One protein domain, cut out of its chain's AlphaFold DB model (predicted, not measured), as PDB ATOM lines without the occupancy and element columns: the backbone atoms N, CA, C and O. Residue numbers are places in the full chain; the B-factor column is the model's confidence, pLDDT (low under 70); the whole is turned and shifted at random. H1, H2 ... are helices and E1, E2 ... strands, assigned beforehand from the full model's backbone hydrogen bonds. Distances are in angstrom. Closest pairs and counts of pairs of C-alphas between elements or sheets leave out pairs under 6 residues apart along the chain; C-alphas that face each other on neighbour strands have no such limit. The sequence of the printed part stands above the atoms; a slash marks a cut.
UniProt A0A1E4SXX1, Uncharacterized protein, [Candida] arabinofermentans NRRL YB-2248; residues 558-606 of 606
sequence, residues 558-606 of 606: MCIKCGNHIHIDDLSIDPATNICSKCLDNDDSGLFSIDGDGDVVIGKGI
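What this domain is: This is residues 558 to 606 of the 606 residues of an uncharacterized protein of [Candida] arabinofermentans NRRL YB-2248 (UniProt A0A1E4SXX1). What does one see first? There is little regular structure: a small hairpin of E1 and E2 near one end of the longest axis, and the looped residues 558 to 580 toward the other, with the short helix H1 next to them. What is printed? The printed part has 49 residues, 10 of them in named elements, in the order H1, E1, E2; the sheet E1 - E2 is antiparallel and the class is mixed. How large is it? It is only just compact, close to loose, with a radius of gyration of the C-alphas of 11.2 A and spans of 30 by 23 by 15 A.

How they stand to each other: How do the strands pair? E1, residues 592 to 594, and E2, residues 600 to 602, form an antiparallel hairpin at 147 degrees. N 601 and O 593, 2.9 A apart, are within hydrogen-bond range. Where is the helix? H1, residues 581 to 584, is apart from E2, with no C-alphas within 8 A. It is too short for an O i to N i+4 pair; its 1 O i to N i+3 pair is within range.

Where its parts are: Where are the strands? E1 begins at C-alpha 592 (7.904, 6.272, -37.789) and is 6.6 A long; E2 is 6.4 A long. Where is H1? It begins at C-alpha 581 (-4.816, 11.259, -37.358) and is 5.3 A long.

The domain as a whole: Is anything cut? The printed part has no cut. Where is confidence low? Residues 570 to 575, 589 to 590, 593 to 594, 598 to 600 and 603 to 606 are under 70.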
ATOM      1  N   MET A 558      -3.166  17.233 -26.339       91.50
ATOM      2  CA  MET A 558      -2.722  17.982 -27.522       91.50
ATOM      3  C   MET A 558      -1.775  17.151 -28.395       91.50
ATOM      4  O   MET A 558      -0.878  16.481 -27.895       91.50
ATOM      5  N   CYS A 559      -1.931  17.258 -29.715       92.62
ATOM      6  CA  CYS A 559      -1.059  16.622 -30.691       92.62
ATOM      7  C   CYS A 559       0.347  17.223 -30.641       92.62
ATOM      8  O   CYS A 559       0.530  18.380 -31.027       92.62
ATOM      9  N   ILE A 560       1.351  16.416 -30.296       90.75
ATOM     10  CA  ILE A 560       2.752  16.850 -30.151       90.75
ATOM     11  C   ILE A 560       3.279  17.513 -31.438       90.75
ATOM     12  O   ILE A 560       3.958  18.536 -31.379       90.75
ATOM     13  N   LYS A 561       2.908  16.989 -32.616       88.31
ATOM     14  CA  LYS A 561       3.396  17.476 -33.921       88.31
ATOM     15  C   LYS A 561       2.789  18.813 -34.390       88.31
ATOM     16  O   LYS A 561       3.448  19.540 -35.129       88.31
ATOM     17  N   CYS A 562       1.550  19.154 -34.010       92.81
ATOM     18  CA  CYS A 562       0.857  20.353 -34.526       92.81
ATOM     19  C   CYS A 562       0.203  21.268 -33.476       92.81
ATOM     20  O   CYS A 562      -0.314  22.323 -33.842       92.81
ATOM     21  N   GLY A 563       0.203  20.891 -32.194       90.50
ATOM     22  CA  GLY A 563      -0.358  21.682 -31.093       90.50
ATOM     23  C   GLY A 563      -1.888  21.802 -31.070       90.50
ATOM     24  O   GLY A 563      -2.416  22.605 -30.308       90.50
ATOM     25  N   ASN A 564      -2.616  21.043 -31.894       90.88
ATOM     26  CA  ASN A 564      -4.084  20.998 -31.854       90.88
ATOM     27  C   ASN A 564      -4.567  19.964 -30.825       90.88
ATOM     28  O   ASN A 564      -3.953  18.907 -30.706       90.88
ATOM     29  N   HIS A 565      -5.690  20.215 -30.142       91.00
ATOM     30  CA  HIS A 565      -6.340  19.190 -29.311       91.00
ATOM     31  C   HIS A 565      -6.731  17.963 -30.146       91.00
ATOM     32  O   HIS A 565      -7.224  18.109 -31.269       91.00
ATOM     33  N   ILE A 566      -6.525  16.775 -29.581       85.81
ATOM     34  CA  ILE A 566      -6.903  15.488 -30.173       85.81
ATOM     35  C   ILE A 566      -8.331  15.157 -29.716       85.81
ATOM     36  O   ILE A 566      -8.620  15.191 -28.520       85.81
ATOM     37  N   HIS A 567      -9.237  14.856 -30.650       84.50
ATOM     38  CA  HIS A 567     -10.541  14.286 -30.299       84.50
ATOM     39  C   HIS A 567     -10.389  12.797 -29.967       84.50
ATOM     40  O   HIS A 567      -9.462  12.159 -30.458       84.50
ATOM     41  N   ILE A 568     -11.305  12.214 -29.191       76.00
ATOM     42  CA  ILE A 568     -11.260  10.768 -28.892       76.00
ATOM     43  C   ILE A 568     -11.298   9.926 -30.183       76.00
ATOM     44  O   ILE A 568     -10.607   8.919 -30.267       76.00
ATOM     45  N   ASP A 569     -11.999  10.402 -31.215       77.19
ATOM     46  CA  ASP A 569     -12.086   9.758 -32.536       77.19
ATOM     47  C   ASP A 569     -10.880  10.056 -33.461       77.19
ATOM     48  O   ASP A 569     -10.802   9.520 -34.561       77.19
ATOM     49  N   ASP A 570      -9.955  10.930 -33.041       67.00
ATOM     50  CA  ASP A 570      -8.703  11.274 -33.746       67.00
ATOM     51  C   ASP A 570      -7.467  10.601 -33.097       67.00
ATOM     52  O   ASP A 570      -6.331  10.883 -33.504       67.00
ATOM     53  N   LEU A 571      -7.665   9.755 -32.073       67.44
ATOM     54  CA  LEU A 571      -6.606   8.965 -31.440       67.44
ATOM     55  C   LEU A 571      -6.125   7.859 -32.388       67.44
ATOM     56  O   LEU A 571      -6.929   7.142 -32.981       67.44
ATOM     57  N   SER A 572      -4.805   7.698 -32.492       65.50
ATOM     58  CA  SER A 572      -4.217   6.516 -33.128       65.50
ATOM     59  C   SER A 572      -4.533   5.255 -32.312       65.50
ATOM     60  O   SER A 572      -4.848   5.354 -31.124       65.50
ATOM     61  N   ILE A 573      -4.398   4.079 -32.934       64.62
ATOM     62  CA  ILE A 573      -4.606   2.768 -32.292       64.62
ATOM     63  C   ILE A 573      -3.759   2.615 -31.015       64.62
ATOM     64  O   ILE A 573      -4.205   1.972 -30.066       64.62
ATOM     65  N   ASP A 574      -2.594   3.268 -30.952       68.19
ATOM     66  CA  ASP A 574      -1.804   3.393 -29.731       68.19
ATOM     67  C   ASP A 574      -2.097   4.730 -29.000       68.19
ATOM     68  O   ASP A 574      -1.767   5.810 -29.519       68.19
ATOM     69  N   PRO A 575      -2.700   4.705 -27.790       66.06
ATOM     70  CA  PRO A 575      -3.004   5.903 -27.009       66.06
ATOM     71  C   PRO A 575      -1.766   6.572 -26.382       66.06
ATOM     72  O   PRO A 575      -1.906   7.670 -25.832       66.06
ATOM     73  N   ALA A 576      -0.578   5.958 -26.436       71.31
ATOM     74  CA  ALA A 576       0.641   6.511 -25.840       71.31
ATOM     75  C   ALA A 576       1.255   7.676 -26.642       71.31
ATOM     76  O   ALA A 576       1.942   8.529 -26.074       71.31
ATOM     77  N   THR A 577       1.015   7.741 -27.956       78.69
ATOM     78  CA  THR A 577       1.812   8.584 -28.870       78.69
ATOM     79  C   THR A 577       1.424  10.067 -28.899       78.69
ATOM     80  O   THR A 577       2.254  10.898 -29.264       78.69
ATOM     81  N   ASN A 578       0.196  10.439 -28.507       87.31
ATOM     82  CA  ASN A 578      -0.327  11.819 -28.577       87.31
ATOM     83  C   ASN A 578      -0.065  12.519 -29.935       87.31
ATOM     84  O   ASN A 578       0.303  13.698 -29.999       87.31
ATOM     85  N   ILE A 579      -0.281  11.806 -31.043       89.25
ATOM     86  CA  ILE A 579      -0.284  12.355 -32.406       89.25
ATOM     87  C   ILE A 579      -1.704  12.208 -32.969       89.25
ATOM     88  O   ILE A 579      -2.317  11.155 -32.824       89.25
ATOM     89  N   CYS A 580      -2.258  13.260 -33.586       91.00
ATOM     90  CA  CYS A 580      -3.567  13.154 -34.239       91.00
ATOM     91  C   CYS A 580      -3.462  12.462 -35.603       91.00
ATOM     92  O   CYS A 580      -2.462  12.636 -36.303       91.00
ATOM     93  N   SER A 581      -4.538  11.779 -36.003       85.25
ATOM     94  CA  SER A 581      -4.816  11.259 -37.358       85.25
ATOM     95  C   SER A 581      -4.097  12.021 -38.490       85.25
ATOM     96  O   SER A 581      -3.144  11.532 -39.085       85.25
ATOM     97  N   LYS A 582      -4.438  13.300 -38.683       84.56
ATOM     98  CA  LYS A 582      -3.884  14.176 -39.736       84.56
ATOM     99  C   LYS A 582      -2.369  14.366 -39.685       84.56
ATOM    100  O   LYS A 582      -1.777  14.784 -40.675       84.56
ATOM    101  N   CYS A 583      -1.745  14.181 -38.529       89.00
ATOM    102  CA  CYS A 583      -0.301  14.281 -38.375       89.00
ATOM    103  C   CYS A 583       0.414  12.963 -38.690       89.00
ATOM    104  O   CYS A 583       1.532  13.054 -39.200       89.00
ATOM    105  N   LEU A 584      -0.244  11.818 -38.451       86.12
ATOM    106  CA  LEU A 584       0.132  10.496 -38.971       86.12
ATOM    107  C   LEU A 584       0.034  10.479 -40.507       86.12
ATOM    108  O   LEU A 584       1.023  10.217 -41.180       86.12
ATOM    109  N   ASP A 585      -1.121  10.871 -41.060       84.31
ATOM    110  CA  ASP A 585      -1.428  10.815 -42.505       84.31
ATOM    111  C   ASP A 585      -0.502  11.676 -43.392       84.31
ATOM    112  O   ASP A 585      -0.551  11.588 -44.613       84.31
ATOM    113  N   ASN A 586       0.288  12.574 -42.792       80.38
ATOM    114  CA  ASN A 586       1.241  13.448 -43.487       80.38
ATOM    115  C   ASN A 586       2.710  13.101 -43.154       80.38
ATOM    116  O   ASN A 586       3.591  13.933 -43.381       80.38
ATOM    117  N   ASP A 587       2.998  11.928 -42.574       72.75
ATOM    118  CA  ASP A 587       4.365  11.412 -42.392       72.75
ATOM    119  C   ASP A 587       4.817  10.486 -43.535       72.75
ATOM    120  O   ASP A 587       5.292   9.375 -43.322       72.75
ATOM    121  N   ASP A 588       4.854  11.031 -44.755       72.06
ATOM    122  CA  ASP A 588       5.625  10.464 -45.882       72.06
ATOM    123  C   ASP A 588       7.153  10.421 -45.605       72.06
ATOM    124  O   ASP A 588       7.953  10.033 -46.455       72.06
ATOM    125  N   SER A 589       7.590  10.878 -44.425       67.81
ATOM    126  CA  SER A 589       8.988  11.055 -44.028       67.81
ATOM    127  C   SER A 589       9.694   9.762 -43.599       67.81
ATOM    128  O   SER A 589      10.911   9.778 -43.421       67.81
ATOM    129  N   GLY A 590       8.957   8.658 -43.405       67.06
ATOM    130  CA  GLY A 590       9.508   7.371 -42.954       67.06
ATOM    131  C   GLY A 590      10.120   7.394 -41.545       67.06
ATOM    132  O   GLY A 590      10.846   6.475 -41.175       67.06
ATOM    133  N   LEU A 591       9.868   8.450 -40.761       73.94
ATOM    134  CA  LEU A 591      10.453   8.640 -39.427       73.94
ATOM    135  C   LEU A 591       9.833   7.716 -38.362       73.94
ATOM    136  O   LEU A 591      10.458   7.444 -37.338       73.94
ATOM    137  N   PHE A 592       8.619   7.232 -38.617       70.19
ATOM    138  CA  PHE A 592       7.904   6.272 -37.789       70.19
ATOM    139  C   PHE A 592       7.615   5.037 -38.638       70.19
ATOM    140  O   PHE A 592       6.864   5.118 -39.609       70.19
ATOM    141  N   SER A 593       8.206   3.907 -38.260       69.94
ATOM    142  CA  SER A 593       7.887   2.603 -38.836       69.94
ATOM    143  C   SER A 593       7.215   1.769 -37.761       69.94
ATOM    144  O   SER A 593       7.749   1.648 -36.661       69.94
ATOM    145  N   ILE A 594       6.057   1.198 -38.077       69.81
ATOM    146  CA  ILE A 594       5.446   0.167 -37.239       69.81
ATOM    147  C   ILE A 594       6.197  -1.131 -37.541       69.81
ATOM    148  O   ILE A 594       6.357  -1.478 -38.717       69.81
ATOM    149  N   ASP A 595       6.722  -1.797 -36.518       73.94
ATOM    150  CA  ASP A 595       7.390  -3.086 -36.699       73.94
ATOM    151  C   ASP A 595       6.387  -4.249 -36.821       73.94
ATOM    152  O   ASP A 595       5.169  -4.065 -36.823       73.94
ATOM    153  N   GLY A 596       6.904  -5.468 -37.008       70.00
ATOM    154  CA  GLY A 596       6.074  -6.658 -37.222       70.00
ATOM    155  C   GLY A 596       5.219  -7.064 -36.017       70.00
ATOM    156  O   GLY A 596       4.296  -7.857 -36.195       70.00
ATOM    157  N   ASP A 597       5.507  -6.518 -34.833       76.06
ATOM    158  CA  ASP A 597       4.788  -6.787 -33.586       76.06
ATOM    159  C   ASP A 597       3.743  -5.692 -33.270       76.06
ATOM    160  O   ASP A 597       2.892  -5.878 -32.399       76.06
ATOM    161  N   GLY A 598       3.740  -4.591 -34.036       67.88
ATOM    162  CA  GLY A 598       2.769  -3.498 -33.937       67.88
ATOM    163  C   GLY A 598       3.263  -2.268 -33.172       67.88
ATOM    164  O   GLY A 598       2.500  -1.307 -33.038       67.88
ATOM    165  N   ASP A 599       4.517  -2.258 -32.713       69.38
ATOM    166  CA  ASP A 599       5.089  -1.148 -31.951       69.38
ATOM    167  C   ASP A 599       5.606  -0.034 -32.883       69.38
ATOM    168  O   ASP A 599       6.187  -0.270 -33.948       69.38
ATOM    169  N   VAL A 600       5.404   1.228 -32.482       66.12
ATOM    170  CA  VAL A 600       5.847   2.401 -33.257       66.12
ATOM    171  C   VAL A 600       7.329   2.681 -32.993       66.12
ATOM    172  O   VAL A 600       7.700   3.366 -32.033       66.12
ATOM    173  N   VAL A 601       8.197   2.211 -33.887       75.81
ATOM    174  CA  VAL A 601       9.642   2.444 -33.807       75.81
ATOM    175  C   VAL A 601       9.996   3.799 -34.423       75.81
ATOM    176  O   VAL A 601       9.858   4.027 -35.627       75.81
ATOM    177  N   ILE A 602      10.513   4.710 -33.592       75.62
ATOM    178  CA  ILE A 602      11.067   5.990 -34.055       75.62
ATOM    179  C   ILE A 602      12.427   5.731 -34.709       75.62
ATOM    180  O   ILE A 602      13.407   5.390 -34.035       75.62
ATOM    181  N   GLY A 603      12.503   5.932 -36.023       63.62
ATOM    182  CA  GLY A 603      13.737   5.810 -36.784       63.62
ATOM    183  C   GLY A 603      14.778   6.827 -36.316       63.62
ATOM    184  O   GLY A 603      14.610   8.035 -36.487       63.62
ATOM    185  N   LYS A 604      15.894   6.348 -35.750       52.09
ATOM    186  CA  LYS A 604      17.075   7.182 -35.477       52.09
ATOM    187  C   LYS A 604      17.751   7.563 -36.795       52.09
ATOM    188  O   LYS A 604      18.672   6.881 -37.241       52.09
ATOM    189  N   GLY A 605      17.278   8.648 -37.404       49.81
ATOM    190  CA  GLY A 605      17.958   9.309 -38.516       49.81
ATOM    191  C   GLY A 605      19.363   9.772 -38.116       49.81
ATOM    192  O   GLY A 605      19.570  10.226 -36.988       49.81
ATOM    193  N   ILE A 606      20.305   9.613 -39.048       36.69
ATOM    194  CA  ILE A 606      21.713  10.038 -38.962       36.69
ATOM    195  C   ILE A 606      21.830  11.504 -39.399       36.69
ATOM    196  O   ILE A 606      21.181  11.847 -40.412       36.69
TER     197      ILE A 606